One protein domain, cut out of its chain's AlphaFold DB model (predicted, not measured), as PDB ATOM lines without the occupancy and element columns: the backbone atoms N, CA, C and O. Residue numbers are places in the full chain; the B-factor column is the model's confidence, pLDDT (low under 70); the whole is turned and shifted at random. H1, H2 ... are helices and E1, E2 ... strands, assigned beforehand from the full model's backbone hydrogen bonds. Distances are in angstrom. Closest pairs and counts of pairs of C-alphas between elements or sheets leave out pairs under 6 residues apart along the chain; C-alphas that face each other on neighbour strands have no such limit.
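AT A GLANCE: This is residues 68 to 201 of the 201 residues of an uncharacterized protein of uncultured bacterium (UniProt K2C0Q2). A long helix, H1, sticks out like a handle with residues 68 to 90, while its residues 102 to 114 pack on one face of a small, strongly twisted four-stranded sheet. H3 is over the opposite face, H2 packs on edge strand E2, and residues 193 to 201 stick out as a tail. The printed part has 134 residues, with three named helices and four named strands in the order H1, E1, H2, E2, H3, E3, E4; the mixed sheet runs E2, E1, E3, E4, and the class is mixed, helices and strands. The whole is extended, with a radius of gyration of the C-alphas of 22.9 A and spans of 94 by 41 by 22 A.

HOW THE PARTS SIT: H1, residues 68 to 114, has a height over the sheet of 8.5 A; its closest C-alphas to E4, residues 186 to 189, are Ala 106 and Leu 187, 5.1 A apart. E1, residues 121 to 126, and E2, residues 156 to 160, are parallel, with N 123 and O 157 2.8 A apart. Between them along the chain, H2, residues 142 to 150, completes a strand-helix-strand unit, two parallel neighbour strands joined through a helix, with a right-handed crossover. H1 and H2 only just touch, with 3 pairs of C-alphas within 8 A, the closest Lys 111 and Ile 150 at 7.3 A. H3, residues 164 to 169, is on the opposite face from H1, at a height of 9.1 A. E3, residues 176 to 183, is parallel to E1, with N 124 and O 178 2.8 A apart, and forms an antiparallel hairpin with E4, with N 181 and O 188 2.8 A apart. In H1, H2 and H3 every O i to N i+4 pair is within hydrogen-bond range.

IN THESE COORDINATES: H1 runs 69.1 A from C-alpha 68 at (214.998, 241.648, 292.385) to C-alpha 114 at (230.166, 179.549, 266.262). E3 measures 22.7 A and E1 16.4 A. E4 ends at C-alpha 189, (225.678, 178.755, 275.668).

THE WHOLE: The C-alphas of Trp 68 and Pro 201, the two farthest apart, are 96.9 A apart. The printed part has no cut, and the link from E1 to H2 is long. The pLDDT is under 70 at residues 127 to 130, 140 to 141 and 193 to 201.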
ATOM      1  N   TRP A  68     213.752 242.418 292.359       94.06
ATOM      2  CA  TRP A  68     214.998 241.648 292.385       94.06
ATOM      3  C   TRP A  68     214.814 240.250 293.005       94.06
ATOM      4  O   TRP A  68     215.422 239.287 292.539       94.06
ATOM      5  N   LEU A  69     213.923 240.117 293.998       94.69
ATOM      6  CA  LEU A  69     213.631 238.842 294.664       94.69
ATOM      7  C   LEU A  69     213.055 237.822 293.680       94.69
ATOM      8  O   LEU A  69     213.473 236.669 293.660       94.69
ATOM      9  N   ILE A  70     212.134 238.255 292.817       92.50
ATOM     10  CA  ILE A  70     211.519 237.367 291.824       92.50
ATOM     11  C   ILE A  70     212.563 236.941 290.782       92.50
ATOM     12  O   ILE A  70     212.601 235.775 290.393       92.50
ATOM     13  N   LYS A  71     213.461 237.848 290.378       92.38
ATOM     14  CA  LYS A  71     214.586 237.516 289.490       92.38
ATOM     15  C   LYS A  71     215.503 236.456 290.102       92.38
ATOM     16  O   LYS A  71     215.847 235.498 289.416       92.38
ATOM     17  N   MET A  72     215.834 236.571 291.391       94.75
ATOM     18  CA  MET A  72     216.587 235.528 292.094       94.75
ATOM     19  C   MET A  72     215.862 234.185 292.095       94.75
ATOM     20  O   MET A  72     216.480 233.175 291.775       94.75
ATOM     21  N   ILE A  73     214.562 234.163 292.404       94.19
ATOM     22  CA  ILE A  73     213.771 232.923 292.398       94.19
ATOM     23  C   ILE A  73     213.817 232.267 291.013       94.19
ATOM     24  O   ILE A  73     214.067 231.068 290.917       94.19
ATOM     25  N   ILE A  74     213.645 233.041 289.937       91.00
ATOM     26  CA  ILE A  74     213.730 232.531 288.560       91.00
ATOM     27  C   ILE A  74     215.115 231.937 288.277       91.00
ATOM     28  O   ILE A  74     215.194 230.836 287.733       91.00
ATOM     29  N   CYS A  75     216.198 232.612 288.676       92.56
ATOM     30  CA  CYS A  75     217.556 232.083 288.522       92.56
ATOM     31  C   CYS A  75     217.748 230.764 289.278       92.56
ATOM     32  O   CYS A  75     218.296 229.817 288.719       92.56
ATOM     33  N   VAL A  76     217.270 230.674 290.523       95.75
ATOM     34  CA  VAL A  76     217.360 229.449 291.330       95.75
ATOM     35  C   VAL A  76     216.593 228.308 290.666       95.75
ATOM     36  O   VAL A  76     217.149 227.226 290.488       95.75
ATOM     37  N   VAL A  77     215.351 228.547 290.234       92.88
ATOM     38  CA  VAL A  77     214.541 227.543 289.524       92.88
ATOM     39  C   VAL A  77     215.244 227.084 288.246       92.88
ATOM     40  O   VAL A  77     215.332 225.884 287.991       92.88
ATOM     41  N   TYR A  78     215.800 228.014 287.470       89.00
ATOM     42  CA  TYR A  78     216.526 227.696 286.243       89.00
ATOM     43  C   TYR A  78     217.763 226.824 286.510       89.00
ATOM     44  O   TYR A  78     217.965 225.816 285.833       89.00
ATOM     45  N   ILE A  79     218.550 227.149 287.541       94.25
ATOM     46  CA  ILE A  79     219.710 226.350 287.964       94.25
ATOM     47  C   ILE A  79     219.279 224.938 288.383       94.25
ATOM     48  O   ILE A  79     219.906 223.962 287.973       94.25
ATOM     49  N   VAL A  80     218.194 224.804 289.153       96.12
ATOM     50  CA  VAL A  80     217.668 223.494 289.572       96.12
ATOM     51  C   VAL A  80     217.260 222.650 288.361       96.12
ATOM     52  O   VAL A  80     217.637 221.480 288.278       96.12
ATOM     53  N   VAL A  81     216.551 223.241 287.395       91.31
ATOM     54  CA  VAL A  81     216.145 222.559 286.155       91.31
ATOM     55  C   VAL A  81     217.360 222.134 285.330       91.31
ATOM     56  O   VAL A  81     217.384 221.015 284.815       91.31
ATOM     57  N   LEU A  82     218.391 222.977 285.227       91.12
ATOM     58  CA  LEU A  82     219.637 222.622 284.541       91.12
ATOM     59  C   LEU A  82     220.346 221.446 285.217       91.12
ATOM     60  O   LEU A  82     220.734 220.496 284.540       91.12
ATOM     61  N   ILE A  83     220.482 221.476 286.545       96.06
ATOM     62  CA  ILE A  83     221.114 220.387 287.304       96.06
ATOM     63  C   ILE A  83     220.344 219.080 287.109       96.06
ATOM     64  O   ILE A  83     220.967 218.037 286.901       96.06
ATOM     65  N   TRP A  84     219.008 219.126 287.148       95.19
ATOM     66  CA  TRP A  84     218.177 217.960 286.850       95.19
ATOM     67  C   TRP A  84     218.490 217.425 285.454       95.19
ATOM     68  O   TRP A  84     218.842 216.255 285.322       95.19
ATOM     69  N   ASN A  85     218.425 218.268 284.420       89.94
ATOM     70  CA  ASN A  85     218.657 217.839 283.039       89.94
ATOM     71  C   ASN A  85     220.040 217.205 282.856       89.94
ATOM     72  O   ASN A  85     220.156 216.156 282.230       89.94
ATOM     73  N   VAL A  86     221.086 217.779 283.456       94.31
ATOM     74  CA  VAL A  86     222.439 217.201 283.405       94.31
ATOM     75  C   VAL A  86     222.485 215.823 284.069       94.31
ATOM     76  O   VAL A  86     223.123 214.912 283.538       94.31
ATOM     77  N   LYS A  87     221.821 215.642 285.216       95.88
ATOM     78  CA  LYS A  87     221.735 214.330 285.877       95.88
ATOM     79  C   LYS A  87     221.000 213.311 285.010       95.88
ATOM     80  O   LYS A  87     221.466 212.183 284.894       95.88
ATOM     81  N   GLU A  88     219.907 213.719 284.378       91.19
ATOM     82  CA  GLU A  88     219.105 212.836 283.534       91.19
ATOM     83  C   GLU A  88     219.859 212.412 282.271       91.19
ATOM     84  O   GLU A  88     219.899 211.230 281.943       91.19
ATOM     85  N   VAL A  89     220.564 213.341 281.618       89.81
ATOM     86  CA  VAL A  89     221.428 213.027 280.470       89.81
ATOM     87  C   VAL A  89     222.530 212.042 280.861       89.81
ATOM     88  O   VAL A  89     222.802 211.103 280.115       89.81
ATOM     89  N   LYS A  90     223.146 212.207 282.039       94.38
ATOM     90  CA  LYS A  90     224.146 211.251 282.542       94.38
ATOM     91  C   LYS A  90     223.540 209.870 282.787       94.38
ATOM     92  O   LYS A  90     224.127 208.888 282.349       94.38
ATOM     93  N   ARG A  91     222.370 209.798 283.434       93.75
ATOM     94  CA  ARG A  91     221.639 208.545 283.678       93.75
ATOM     95  C   ARG A  91     221.355 207.812 282.366       93.75
ATOM     96  O   ARG A  91     221.714 206.649 282.232       93.75
ATOM     97  N   LEU A  92     220.783 208.516 281.388       89.56
ATOM     98  CA  LEU A  92     220.511 207.968 280.058       89.56
ATOM     99  C   LEU A  92     221.803 207.497 279.380       89.56
ATOM    100  O   LEU A  92     221.837 206.400 278.834       89.56
ATOM    101  N   GLY A  93     222.882 208.282 279.450       91.38
ATOM    102  CA  GLY A  93     224.186 207.890 278.911       91.38
ATOM    103  C   GLY A  93     224.707 206.580 279.504       91.38
ATOM    104  O   GLY A  93     225.152 205.710 278.759       91.38
ATOM    105  N   THR A  94     224.596 206.402 280.823       94.62
ATOM    106  CA  THR A  94     224.979 205.155 281.502       94.62
ATOM    107  C   THR A  94     224.100 203.974 281.084       94.62
ATOM    108  O   THR A  94     224.634 202.892 280.836       94.62
ATOM    109  N   ASP A  95     222.785 204.170 280.946       92.19
ATOM    110  CA  ASP A  95     221.868 203.129 280.461       92.19
ATOM    111  C   ASP A  95     222.264 202.663 279.047       92.19
ATOM    112  O   ASP A  95     222.373 201.462 278.784       92.19
ATOM    113  N   TRP A  96     222.541 203.612 278.144       90.44
ATOM    114  CA  TRP A  96     222.968 203.332 276.769       90.44
ATOM    115  C   TRP A  96     224.346 202.671 276.697       90.44
ATOM    116  O   TRP A  96     224.548 201.756 275.897       90.44
ATOM    117  N   GLU A  97     225.292 203.084 277.539       94.00
ATOM    118  CA  GLU A  97     226.615 202.462 277.611       94.00
ATOM    119  C   GLU A  97     226.523 201.005 278.088       94.00
ATOM    120  O   GLU A  97     227.146 200.120 277.497       94.00
ATOM    121  N   PHE A  98     225.721 200.736 279.121       93.25
ATOM    122  CA  PHE A  98     225.497 199.382 279.622       93.25
ATOM    123  C   PHE A  98     224.817 198.491 278.576       93.25
ATOM    124  O   PHE A  98     225.276 197.372 278.321       93.25
ATOM    125  N   ALA A  99     223.764 198.997 277.928       90.62
ATOM    126  CA  ALA A  99     223.066 198.299 276.855       90.62
ATOM    127  C   ALA A  99     224.009 197.965 275.686       90.62
ATOM    128  O   ALA A  99     224.032 196.829 275.212       90.62
ATOM    129  N   SER A 100     224.845 198.923 275.272       90.31
ATOM    130  CA  SER A 100     225.838 198.741 274.207       90.31
ATOM    131  C   SER A 100     226.886 197.683 274.567       90.31
ATOM    132  O   SER A 100     227.124 196.756 273.791       90.31
ATOM    133  N   LYS A 101     227.460 197.753 275.778       93.38
ATOM    134  CA  LYS A 101     228.424 196.754 276.270       93.38
ATOM    135  C   LYS A 101     227.814 195.357 276.319       93.38
ATOM    136  O   LYS A 101     228.451 194.402 275.881       93.38
ATOM    137  N   THR A 102     226.581 195.244 276.802       91.56
ATOM    138  CA  THR A 102     225.841 193.977 276.860       91.56
ATOM    139  C   THR A 102     225.620 193.401 275.464       91.56
ATOM    140  O   THR A 102     225.910 192.229 275.216       91.56
ATOM    141  N   ALA A 103     225.167 194.233 274.524       90.44
ATOM    142  CA  ALA A 103     224.935 193.815 273.150       90.44
ATOM    143  C   ALA A 103     226.234 193.366 272.464       90.44
ATOM    144  O   ALA A 103     226.285 192.301 271.850       90.44
ATOM    145  N   GLN A 104     227.314 194.130 272.634       91.69
ATOM    146  CA  GLN A 104     228.629 193.780 272.111       91.69
ATOM    147  C   GLN A 104     229.137 192.455 272.691       91.69
ATOM    148  O   GLN A 104     229.618 191.605 271.943       91.69
ATOM    149  N   GLN A 105     229.015 192.252 274.005       92.25
ATOM    150  CA  GLN A 105     229.424 191.008 274.659       92.25
ATOM    151  C   GLN A 105     228.633 189.807 274.137       92.25
ATOM    152  O   GLN A 105     229.234 188.780 273.832       92.25
ATOM    153  N   ALA A 106     227.316 189.943 273.964       91.06
ATOM    154  CA  ALA A 106     226.486 188.890 273.389       91.06
ATOM    155  C   ALA A 106     226.947 188.498 271.975       91.06
ATOM    156  O   ALA A 106     227.151 187.316 271.695       91.06
ATOM    157  N   LEU A 107     227.198 189.477 271.100       91.25
ATOM    158  CA  LEU A 107     227.682 189.213 269.741       91.25
ATOM    159  C   LEU A 107     229.081 188.589 269.725       91.25
ATOM    160  O   LEU A 107     229.359 187.716 268.903       91.25
ATOM    161  N   LEU A 108     229.958 188.996 270.646       92.56
ATOM    162  CA  LEU A 108     231.282 188.394 270.800       92.56
ATOM    163  C   LEU A 108     231.203 186.934 271.251       92.56
ATOM    164  O   LEU A 108     231.967 186.119 270.739       92.56
ATOM    165  N   VAL A 109     230.282 186.591 272.158       92.25
ATOM    166  CA  VAL A 109     230.046 185.199 272.572       92.25
ATOM    167  C   VAL A 109     229.575 184.365 271.382       92.25
ATOM    168  O   VAL A 109     230.177 183.332 271.103       92.25
ATOM    169  N   ILE A 110     228.580 184.839 270.623       91.19
ATOM    170  CA  ILE A 110     228.090 184.136 269.423       91.19
ATOM    171  C   ILE A 110     229.239 183.904 268.441       91.19
ATOM    172  O   ILE A 110     229.480 182.769 268.024       91.19
ATOM    173  N   LYS A 111     229.994 184.963 268.120       91.00
ATOM    174  CA  LYS A 111     231.132 184.885 267.202       91.00
ATOM    175  C   LYS A 111     232.189 183.898 267.699       91.00
ATOM    176  O   LYS A 111     232.667 183.092 266.914       91.00
ATOM    177  N   LYS A 112     232.555 183.938 268.982       91.94
ATOM    178  CA  LYS A 112     233.579 183.049 269.549       91.94
ATOM    179  C   LYS A 112     233.167 181.576 269.485       91.94
ATOM    180  O   LYS A 112     234.005 180.735 269.187       91.94
ATOM    181  N   GLU A 113     231.904 181.276 269.773       89.75
ATOM    182  CA  GLU A 113     231.415 179.896 269.870       89.75
ATOM    183  C   GLU A 113     231.110 179.264 268.508       89.75
ATOM    184  O   GLU A 113     231.150 178.044 268.376       89.75
ATOM    185  N   THR A 114     230.774 180.073 267.498       88.69
ATOM    186  CA  THR A 114     230.166 179.549 266.262       88.69
ATOM    187  C   THR A 114     230.809 180.053 264.964       88.69
ATOM    188  O   THR A 114     230.418 179.597 263.890       88.69
ATOM    189  N   TYR A 115     231.806 180.950 265.030       86.50
ATOM    190  CA  TYR A 115     232.587 181.407 263.871       86.50
ATOM    191  C   TYR A 115     234.006 180.791 263.859       86.50
ATOM    192  O   TYR A 115     234.654 180.750 264.904       86.50
ATOM    193  N   PRO A 116     234.558 180.403 262.692       85.94
ATOM    194  CA  PRO A 116     233.917 180.396 261.377       85.94
ATOM    195  C   PRO A 116     232.840 179.303 261.278       85.94
ATOM    196  O   PRO A 116     233.044 178.201 261.796       85.94
ATOM    197  N   PRO A 117     231.703 179.581 260.616       82.38
ATOM    198  CA  PRO A 117     230.677 178.572 260.398       82.38
ATOM    199  C   PRO A 117     231.229 177.488 259.468       82.38
ATOM    200  O   PRO A 117     231.584 177.761 258.324       82.38
ATOM    201  N   LYS A 118     231.332 176.258 259.975       80.94
ATOM    202  CA  LYS A 118     231.679 175.083 259.158       80.94
ATOM    203  C   LYS A 118     230.459 174.526 258.424       80.94
ATOM    204  O   LYS A 118     230.585 174.081 257.291       80.94
ATOM    205  N   ASP A 119     229.294 174.651 259.054       85.00
ATOM    206  CA  ASP A 119     228.016 174.104 258.615       85.00
ATOM    207  C   ASP A 119     226.903 175.154 258.737       85.00
ATOM    208  O   ASP A 119     227.080 176.211 259.355       85.00
ATOM    209  N   ILE A 120     225.738 174.856 258.156       87.12
ATOM    210  CA  ILE A 120     224.506 175.644 258.326       87.12
ATOM    211  C   ILE A 120     224.190 175.728 259.825       87.12
ATOM    212  O   ILE A 120     224.227 174.707 260.509       87.12
ATOM    213  N   LYS A 121     223.872 176.914 260.354       88.31
ATOM    214  CA  LYS A 121     223.600 177.098 261.792       88.31
ATOM    215  C   LYS A 121     222.152 177.495 262.055       88.31
ATOM    216  O   LYS A 121     221.609 178.387 261.406       88.31
ATOM    217  N   THR A 122     221.537 176.872 263.054       90.38
ATOM    218  CA  THR A 122     220.238 177.282 263.591       90.38
ATOM    219  C   THR A 122     220.415 177.769 265.025       90.38
ATOM    220  O   THR A 122     220.725 176.985 265.921       90.38
ATOM    221  N   PHE A 123     220.213 179.068 265.230       90.44
ATOM    222  CA  PHE A 123     220.344 179.754 266.508       90.44
ATOM    223  C   PHE A 123     219.018 179.764 267.269       90.44
ATOM    224  O   PHE A 123     217.992 180.179 266.730       90.44
ATOM    225  N   PHE A 124     219.058 179.371 268.536       90.44
ATOM    226  CA  PHE A 124     217.932 179.422 269.461       90.44
ATOM    227  C   PHE A 124     218.267 180.339 270.637       90.44
ATOM    228  O   PHE A 124     219.295 180.145 271.280       90.44
ATOM    229  N   PHE A 125     217.406 181.316 270.934       88.00
ATOM    230  CA  PHE A 125     217.573 182.256 272.052       88.00
ATOM    231  C   PHE A 125     216.475 182.084 273.113       88.00
ATOM    232  O   PHE A 125     215.296 182.077 272.759       88.00
ATOM    233  N   ILE A 126     216.864 181.990 274.395       84.19
ATOM    234  CA  ILE A 126     215.989 181.699 275.557       84.19
ATOM    235  C   ILE A 126     216.205 182.713 276.699       84.19
ATOM    236  O   ILE A 126     217.338 183.174 276.872       84.19
ATOM    237  N   PRO A 127     215.186 183.016 277.539       57.38
ATOM    238  CA  PRO A 127     213.735 182.902 277.301       57.38
ATOM    239  C   PRO A 127     213.201 184.088 276.480       57.38
ATOM    240  O   PRO A 127     212.134 184.040 275.880       57.38
ATOM    241  N   SER A 128     213.981 185.160 276.423       66.31
ATOM    242  CA  SER A 128     213.816 186.302 275.536       66.31
ATOM    243  C   SER A 128     215.058 187.157 275.719       66.31
ATOM    244  O   SER A 128     215.420 187.478 276.852       66.31
ATOM    245  N   ILE A 129     215.721 187.515 274.622       68.06
ATOM    246  CA  ILE A 129     216.849 188.450 274.647       68.06
ATOM    247  C   ILE A 129     216.372 189.715 275.366       68.06
ATOM    248  O   ILE A 129     215.307 190.226 275.001       68.06
ATOM    249  N   PRO A 130     217.085 190.220 276.388       68.00
ATOM    250  CA  PRO A 130     216.598 191.364 277.125       68.00
ATOM    251  C   PRO A 130     216.473 192.538 276.157       68.00
ATOM    252  O   PRO A 130     217.404 192.916 275.445       68.00
ATOM    253  N   ILE A 131     215.260 193.070 276.090       75.56
ATOM    254  CA  ILE A 131     214.873 194.016 275.052       75.56
ATOM    255  C   ILE A 131     215.368 195.430 275.409       75.56
ATOM    256  O   ILE A 131     215.719 196.214 274.524       75.56
ATOM    257  N   ARG A 132     215.465 195.736 276.712       81.12
ATOM    258  CA  ARG A 132     215.846 197.048 277.250       81.12
ATOM    259  C   ARG A 132     216.589 196.961 278.586       81.12
ATOM    260  O   ARG A 132     216.363 196.027 279.352       81.12
ATOM    261  N   TYR A 133     217.415 197.961 278.868       86.62
ATOM    262  CA  TYR A 133     217.977 198.272 280.182       86.62
ATOM    263  C   TYR A 133     217.709 199.751 280.476       86.62
ATOM    264  O   TYR A 133     218.155 200.622 279.729       86.62
ATOM    265  N   GLY A 134     216.933 200.040 281.523       86.62
ATOM    266  CA  GLY A 134     216.434 201.397 281.762       86.62
ATOM    267  C   GLY A 134     215.655 201.922 280.548       86.62
ATOM    268  O   GLY A 134     214.703 201.278 280.097       86.62
ATOM    269  N   SER A 135     216.087 203.067 280.010       82.38
ATOM    270  CA  SER A 135     215.533 203.654 278.774       82.38
ATOM    271  C   SER A 135     216.215 203.158 277.487       82.38
ATOM    272  O   SER A 135     215.751 203.460 276.387       82.38
ATOM    273  N   ALA A 136     217.317 202.412 277.592       85.50
ATOM    274  CA  ALA A 136     218.111 201.993 276.443       85.50
ATOM    275  C   ALA A 136     217.650 200.640 275.895       85.50
ATOM    276  O   ALA A 136     217.478 199.669 276.630       85.50
ATOM    277  N   TRP A 137     217.494 200.559 274.577       81.62
ATOM    278  CA  TRP A 137     217.145 199.326 273.879       81.62
ATOM    279  C   TRP A 137     218.412 198.530 273.540       81.62
ATOM    280  O   TRP A 137     219.361 199.093 273.002       81.62
ATOM    281  N   MET A 138     218.425 197.224 273.830       80.94
ATOM    282  CA  MET A 138     219.564 196.342 273.516       80.94
ATOM    283  C   MET A 138     219.353 195.596 272.201       80.94
ATOM    284  O   MET A 138     220.138 195.744 271.270       80.94
ATOM    285  N   PHE A 139     218.261 194.833 272.096       76.62
ATOM    286  CA  PHE A 139     217.914 194.070 270.895       76.62
ATOM    287  C   PHE A 139     216.400 194.100 270.609       76.62
ATOM    288  O   PHE A 139     215.755 193.055 270.631       76.62
ATOM    289  N   PRO A 140     215.806 195.277 270.329       60.88
ATOM    290  CA  PRO A 140     214.392 195.372 269.948       60.88
ATOM    291  C   PRO A 140     214.089 194.548 268.697       60.88
ATOM    292  O   PRO A 140     213.097 193.832 268.631       60.88
ATOM    293  N   THR A 141     214.977 194.664 267.711       65.81
ATOM    294  CA  THR A 141     214.902 194.002 266.401       65.81
ATOM    295  C   THR A 141     216.288 193.650 265.843       65.81
ATOM    296  O   THR A 141     216.400 192.828 264.942       65.81
ATOM    297  N   GLY A 142     217.364 194.224 266.398       76.75
ATOM    298  CA  GLY A 142     218.700 194.185 265.796       76.75
ATOM    299  C   GLY A 142     219.495 192.891 265.980       76.75
ATOM    300  O   GLY A 142     220.563 192.781 265.393       76.75
ATOM    301  N   MET A 143     219.035 191.910 266.771       83.00
ATOM    302  CA  MET A 143     219.789 190.653 266.930       83.00
ATOM    303  C   MET A 143     219.856 189.877 265.610       83.00
ATOM    304  O   MET A 143     220.916 189.370 265.250       83.00
ATOM    305  N   ASN A 144     218.742 189.807 264.875       84.12
ATOM    306  CA  ASN A 144     218.712 189.127 263.581       84.12
ATOM    307  C   ASN A 144     219.667 189.799 262.587       84.12
ATOM    308  O   ASN A 144     220.512 189.126 262.004       84.12
ATOM    309  N   ASP A 145     219.616 191.128 262.497       86.00
ATOM    310  CA  ASP A 145     220.509 191.912 261.638       86.00
ATOM    311  C   ASP A 145     221.981 191.762 262.048       86.00
ATOM    312  O   ASP A 145     222.868 191.608 261.210       86.00
ATOM    313  N   ALA A 146     222.274 191.759 263.348       87.50
ATOM    314  CA  ALA A 146     223.636 191.595 263.837       87.50
ATOM    315  C   ALA A 146     224.204 190.206 263.500       87.50
ATOM    316  O   ALA A 146     225.351 190.097 263.064       87.50
ATOM    317  N   ILE A 147     223.401 189.149 263.641       88.19
ATOM    318  CA  ILE A 147     223.786 187.789 263.241       88.19
ATOM    319  C   ILE A 147     223.903 187.701 261.715       88.19
ATOM    320  O   ILE A 147     224.868 187.118 261.224       88.19
ATOM    321  N   TRP A 148     223.020 188.359 260.959       87.06
ATOM    322  CA  TRP A 148     223.134 188.469 259.501       87.06
ATOM    323  C   TRP A 148     224.498 188.996 259.068       87.06
ATOM    324  O   TRP A 148     225.133 188.435 258.175       87.06
ATOM    325  N   HIS A 149     224.988 190.038 259.740       87.62
ATOM    326  CA  HIS A 149     226.305 190.596 259.456       87.62
ATOM    327  C   HIS A 149     227.454 189.622 259.757       87.62
ATOM    328  O   HIS A 149     228.456 189.648 259.042       87.62
ATOM    329  N   ILE A 150     227.325 188.757 260.770       88.12
ATOM    330  CA  ILE A 150     228.352 187.763 261.125       88.12
ATOM    331  C   ILE A 150     228.341 186.578 260.142       88.12
ATOM    332  O   ILE A 150     229.406 186.119 259.732       88.12
ATOM    333  N   TYR A 151     227.159 186.105 259.731       88.25
ATOM    334  CA  TYR A 151     226.980 184.889 258.920       88.25
ATOM    335  C   TYR A 151     226.542 185.177 257.481       88.25
ATOM    336  O   TYR A 151     225.937 184.329 256.840       88.25
ATOM    337  N   ARG A 152     226.867 186.349 256.925       84.62
ATOM    338  CA  ARG A 152     226.400 186.781 255.593       84.62
ATOM    339  C   ARG A 152     226.644 185.763 254.464       84.62
ATOM    340  O   ARG A 152     225.909 185.757 253.483       84.62
ATOM    341  N   GLN A 153     227.689 184.943 254.585       83.81
ATOM    342  CA  GLN A 153     228.104 183.951 253.584       83.81
ATOM    343  C   GLN A 153     227.603 182.525 253.871       83.81
ATOM    344  O   GLN A 153     227.859 181.626 253.073       83.81
ATOM    345  N   SER A 154     226.890 182.302 254.977       81.19
ATOM    346  CA  SER A 154     226.407 180.980 255.379       81.19
ATOM    347  C   SER A 154     224.916 181.044 255.691       81.19
ATOM    348  O   SER A 154     224.482 181.946 256.403       81.19
ATOM    349  N   PRO A 155     224.094 180.109 255.194       83.12
ATOM    350  CA  PRO A 155     222.687 180.089 255.556       83.12
ATOM    351  C   PRO A 155     222.553 179.854 257.065       83.12
ATOM    352  O   PRO A 155     223.195 178.968 257.634       83.12
ATOM    353  N   TYR A 156     221.710 180.655 257.708       88.12
ATOM    354  CA  TYR A 156     221.400 180.514 259.121       88.12
ATOM    355  C   TYR A 156     219.914 180.762 259.377       88.12
ATOM    356  O   TYR A 156     219.209 181.362 258.562       88.12
ATOM    357  N   ARG A 157     219.423 180.277 260.517       88.56
ATOM    358  CA  ARG A 157     218.062 180.539 261.004       88.56
ATOM    359  C   ARG A 157     218.119 180.971 262.458       88.56
ATOM    360  O   ARG A 157     218.986 180.510 263.191       88.56
ATOM    361  N   ILE A 158     217.210 181.850 262.864       87.75
ATOM    362  CA  ILE A 158     217.110 182.330 264.242       87.75
ATOM    363  C   ILE A 158     215.700 182.064 264.739       87.75
ATOM    364  O   ILE A 158     214.728 182.430 264.078       87.75
ATOM    365  N   PHE A 159     215.607 181.466 265.916       88.56
ATOM    366  CA  PHE A 159     214.364 181.223 266.623       88.56
ATOM    367  C   PHE A 159     214.475 181.744 268.056       88.56
ATOM    368  O   PHE A 159     215.509 181.599 268.711       88.56
ATOM    369  N   THR A 160     213.390 182.325 268.552       87.31
ATOM    370  CA  THR A 160     213.233 182.654 269.971       87.31
ATOM    371  C   THR A 160     212.320 181.606 270.576       87.31
ATOM    372  O   THR A 160     211.212 181.404 270.078       87.31
ATOM    373  N   ILE A 161     212.794 180.914 271.607       89.31
ATOM    374  CA  ILE A 161     212.092 179.787 272.221       89.31
ATOM    375  C   ILE A 161     212.060 179.993 273.743       89.31
ATOM    376  O   ILE A 161     213.042 180.474 274.306       89.31
ATOM    377  N   PRO A 162     210.947 179.664 274.423       86.44
ATOM    378  CA  PRO A 162     210.785 179.962 275.845       86.44
ATOM    379  C   PRO A 162     211.675 179.126 276.777       86.44
ATOM    380  O   PRO A 162     211.938 179.572 277.891       86.44
ATOM    381  N   SER A 163     212.148 177.948 276.358       88.81
ATOM    382  CA  SER A 163     212.937 177.044 277.208       88.81
ATOM    383  C   SER A 163     214.052 176.311 276.453       88.81
ATOM    384  O   SER A 163     214.065 176.241 275.219       88.81
ATOM    385  N   ILE A 164     215.003 175.754 277.212       88.88
ATOM    386  CA  ILE A 164     216.097 174.929 276.674       88.88
ATOM    387  C   ILE A 164     215.529 173.624 276.116       88.88
ATOM    388  O   ILE A 164     215.907 173.200 275.024       88.88
ATOM    389  N   GLU A 165     214.585 173.014 276.826       89.56
ATOM    390  CA  GLU A 165     213.907 171.778 276.445       89.56
ATOM    391  C   GLU A 165     213.210 171.926 275.094       89.56
ATOM    392  O   GLU A 165     213.417 171.104 274.197       89.56
ATOM    393  N   ASP A 166     212.454 173.008 274.912       90.00
ATOM    394  CA  ASP A 166     211.769 173.295 273.655       90.00
ATOM    395  C   ASP A 166     212.768 173.513 272.516       90.00
ATOM    396  O   ASP A 166     212.541 173.048 271.400       90.00
ATOM    397  N   ALA A 167     213.916 174.146 272.788       90.44
ATOM    398  CA  ALA A 167     214.960 174.336 271.786       90.44
ATOM    399  C   ALA A 167     215.591 173.004 271.359       90.44
ATOM    400  O   ALA A 167     215.879 172.812 270.176       90.44
ATOM    401  N   TYR A 168     215.753 172.053 272.286       89.94
ATOM    402  CA  TYR A 168     216.237 170.711 271.961       89.94
ATOM    403  C   TYR A 168     215.201 169.836 271.241       89.94
ATOM    404  O   TYR A 168     215.583 168.999 270.416       89.94
ATOM    405  N   ASN A 169     213.916 170.039 271.517       91.62
ATOM    406  CA  ASN A 169     212.819 169.308 270.884       91.62
ATOM    407  C   ASN A 169     212.393 169.918 269.538       91.62
ATOM    408  O   ASN A 169     211.707 169.259 268.759       91.62
ATOM    409  N   PHE A 170     212.816 171.150 269.234       90.44
ATOM    410  CA  PHE A 170     212.459 171.830 267.994       90.44
ATOM    411  C   PHE A 170     213.039 171.100 266.768       90.44
ATOM    412  O   PHE A 170     214.265 170.962 266.672       90.44
ATOM    413  N   PRO A 171     212.210 170.654 265.807       89.75
ATOM    414  CA  PRO A 171     212.697 169.940 264.634       89.75
ATOM    415  C   PRO A 171     213.528 170.879 263.752       89.75
ATOM    416  O   PRO A 171     213.038 171.897 263.266       89.75
ATOM    417  N   ILE A 172     214.794 170.528 263.528       87.62
ATOM    418  CA  ILE A 172     215.667 171.227 262.582       87.62
ATOM    419  C   ILE A 172     215.759 170.408 261.299       87.62
ATOM    420  O   ILE A 172     216.034 169.213 261.330       87.62
ATOM    421  N   THR A 173     215.493 171.043 260.160       78.81
ATOM    422  CA  THR A 173     215.564 170.383 258.850       78.81
ATOM    423  C   THR A 173     216.989 170.302 258.315       78.81
ATOM    424  O   THR A 173     217.286 169.378 257.566       78.81
ATOM    425  N   MET A 174     217.866 171.245 258.682       76.12
ATOM    426  CA  MET A 174     219.276 171.289 258.275       76.12
ATOM    427  C   MET A 174     220.128 172.063 259.291       76.12
ATOM    428  O   MET A 174     219.657 173.044 259.874       76.12
ATOM    429  N   GLY A 175     221.399 171.672 259.410       83.50
ATOM    430  CA  GLY A 175     222.421 172.400 260.159       83.50
ATOM    431  C   GLY A 175     222.559 172.021 261.632       83.50
ATOM    432  O   GLY A 175     221.786 171.228 262.164       83.50
ATOM    433  N   ASP A 176     223.546 172.629 262.287       87.94
ATOM    434  CA  ASP A 176     223.791 172.455 263.715       87.94
ATOM    435  C   ASP A 176     222.897 173.372 264.544       87.94
ATOM    436  O   ASP A 176     222.619 174.521 264.188       87.94
ATOM    437  N   ARG A 177     222.502 172.863 265.708       91.06
ATOM    438  CA  ARG A 177     221.762 173.610 266.715       91.06
ATOM    439  C   ARG A 177     222.721 174.366 267.629       91.06
ATOM    440  O   ARG A 177     223.526 173.751 268.319       91.06
ATOM    441  N   GLU A 178     222.547 175.678 267.717       92.06
ATOM    442  CA  GLU A 178     223.267 176.531 268.662       92.06
ATOM    443  C   GLU A 178     222.261 177.192 269.602       92.06
ATOM    444  O   GLU A 178     221.427 177.990 269.176       92.06
ATOM    445  N   ILE A 179     222.310 176.830 270.882       91.88
ATOM    446  CA  ILE A 179     221.376 177.328 271.896       91.88
ATOM    447  C   ILE A 179     222.089 178.354 272.762       91.88
ATOM    448  O   ILE A 179     223.167 178.098 273.299       91.88
ATOM    449  N   PHE A 180     221.452 179.503 272.932       91.81
ATOM    450  CA  PHE A 180     221.949 180.621 273.707       91.81
ATOM    451  C   PHE A 180     220.909 181.065 274.733       91.81
ATOM    452  O   PHE A 180     219.734 181.267 274.424       91.81
ATOM    453  N   VAL A 181     221.362 181.231 275.969       90.06
ATOM    454  CA  VAL A 181     220.543 181.627 277.111       90.06
ATOM    455  C   VAL A 181     221.012 182.996 277.583       90.06
ATOM    456  O   VAL A 181     222.206 183.210 277.804       90.06
ATOM    457  N   PHE A 182     220.073 183.927 277.711       86.75
ATOM    458  CA  PHE A 182     220.322 185.226 278.320       86.75
ATOM    459  C   PHE A 182     219.954 185.186 279.802       86.75
ATOM    460  O   PHE A 182     218.780 185.110 280.154       86.75
ATOM    461  N   GLU A 183     220.961 185.306 280.661       86.19
ATOM    462  CA  GLU A 183     220.816 185.387 282.116       86.19
ATOM    463  C   GLU A 183     221.625 186.571 282.637       86.19
ATOM    464  O   GLU A 183     222.798 186.717 282.291       86.19
ATOM    465  N   ASP A 184     221.009 187.423 283.459       86.12
ATOM    466  CA  ASP A 184     221.665 188.579 284.086       86.12
ATOM    467  C   ASP A 184     222.446 189.461 283.098       86.12
ATOM    468  O   ASP A 184     223.595 189.840 283.340       86.12
ATOM    469  N   TYR A 185     221.835 189.771 281.947       87.06
ATOM    470  CA  TYR A 185     222.455 190.549 280.864       87.06
ATOM    471  C   TYR A 185     223.727 189.914 280.281       87.06
ATOM    472  O   TYR A 185     224.528 190.583 279.636       87.06
ATOM    473  N   LYS A 186     223.923 188.607 280.467       88.12
ATOM    474  CA  LYS A 186     225.026 187.856 279.873       88.12
ATOM    475  C   LYS A 186     224.478 186.757 278.988       88.12
ATOM    476  O   LYS A 186     223.590 186.004 279.377       88.12
ATOM    477  N   LEU A 187     225.049 186.660 277.793       89.25
ATOM    478  CA  LEU A 187     224.774 185.551 276.901       89.25
ATOM    479  C   LEU A 187     225.672 184.371 277.259       89.25
ATOM    480  O   LEU A 187     226.896 184.504 277.285       89.25
ATOM    481  N   LYS A 188     225.060 183.219 277.510       90.44
ATOM    482  CA  LYS A 188     225.743 181.946 277.740       90.44
ATOM    483  C   LYS A 188     225.268 180.923 276.719       90.44
ATOM    484  O   LYS A 188     224.166 181.028 276.184       90.44
ATOM    485  N   ARG A 189     226.090 179.910 276.464       88.00
ATOM    486  CA  ARG A 189     225.678 178.755 275.668       88.00
ATOM    487  C   ARG A 189     224.808 177.841 276.530       88.00
ATOM    488  O   ARG A 189     225.214 177.478 277.631       88.00
ATOM    489  N   GLY A 190     223.628 177.486 276.035       82.38
ATOM    490  CA  GLY A 190     222.770 176.486 276.662       82.38
ATOM    491  C   GLY A 190     223.281 175.095 276.315       82.38
ATOM    492  O   GLY A 190     223.309 174.725 275.143       82.38
ATOM    493  N   VAL A 191     223.702 174.332 277.320       80.62
ATOM    494  CA  VAL A 191     224.105 172.931 277.160       80.62
ATOM    495  C   VAL A 191     223.145 172.087 277.982       80.62
ATOM    496  O   VAL A 191     222.965 172.341 279.170       80.62
ATOM    497  N   ARG A 192     222.514 171.086 277.363       74.38
ATOM    498  CA  ARG A 192     221.762 170.076 278.109       74.38
ATOM    499  C   ARG A 192     222.754 169.251 278.912       74.38
ATOM    500  O   ARG A 192     223.590 168.569 278.323       74.38
ATOM    501  N   GLU A 193     222.646 169.286 280.234       60.44
ATOM    502  CA  GLU A 193     223.341 168.318 281.072       60.44
ATOM    503  C   GLU A 193     222.815 166.925 280.710       60.44
ATOM    504  O   GLU A 193     221.664 166.570 280.975       60.44
ATOM    505  N   THR A 194     223.630 166.135 280.017       53.09
ATOM    506  CA  THR A 194     223.332 164.719 279.821       53.09
ATOM    507  C   THR A 194     223.542 164.029 281.157       53.09
ATOM    508  O   THR A 194     224.681 163.791 281.557       53.09
ATOM    509  N   ILE A 195     222.450 163.706 281.851       50.69
ATOM    510  CA  ILE A 195     222.492 162.798 282.996       50.69
ATOM    511  C   ILE A 195     222.933 161.442 282.445       50.69
ATOM    512  O   ILE A 195     222.169 160.752 281.769       50.69
ATOM    513  N   PHE A 196     224.192 161.083 282.684       44.75
ATOM    514  CA  PHE A 196     224.694 159.756 282.367       44.75
ATOM    515  C   PHE A 196     224.033 158.787 283.345       44.75
ATOM    516  O   PHE A 196     224.401 158.737 284.517       44.75
ATOM    517  N   ILE A 197     223.011 158.062 282.896       58.59
ATOM    518  CA  ILE A 197     222.450 156.957 283.670       58.59
ATOM    519  C   ILE A 197     223.376 155.769 283.405       58.59
ATOM    520  O   ILE A 197     223.353 155.249 282.288       58.59
ATOM    521  N   PRO A 198     224.226 155.347 284.363       52.84
ATOM    522  CA  PRO A 198     225.035 154.159 284.164       52.84
ATOM    523  C   PRO A 198     224.089 152.976 283.954       52.84
ATOM    524  O   PRO A 198     223.266 152.660 284.816       52.84
ATOM    525  N   THR A 199     224.182 152.337 282.790       56.69
ATOM    526  CA  THR A 199     223.545 151.044 282.554       56.69
ATOM    527  C   THR A 199     224.066 150.079 283.607       56.69
ATOM    528  O   THR A 199     225.275 149.850 283.695       56.69
ATOM    529  N   LYS A 200     223.155 149.575 284.445       56.62
ATOM    530  CA  LYS A 200     223.450 148.521 285.417       56.62
ATOM    531  C   LYS A 200     224.087 147.340 284.655       56.62
ATOM    532  O   LYS A 200     223.552 147.012 283.594       56.62
ATOM    533  N   PRO A 201     225.209 146.783 285.144       63.53
ATOM    534  CA  PRO A 201     225.891 145.664 284.495       63.53
ATOM    535  C   PRO A 201     225.001 144.423 284.397       63.53
ATOM    536  O   PRO A 201     224.116 144.261 285.272       63.53
TER     537      PRO A 201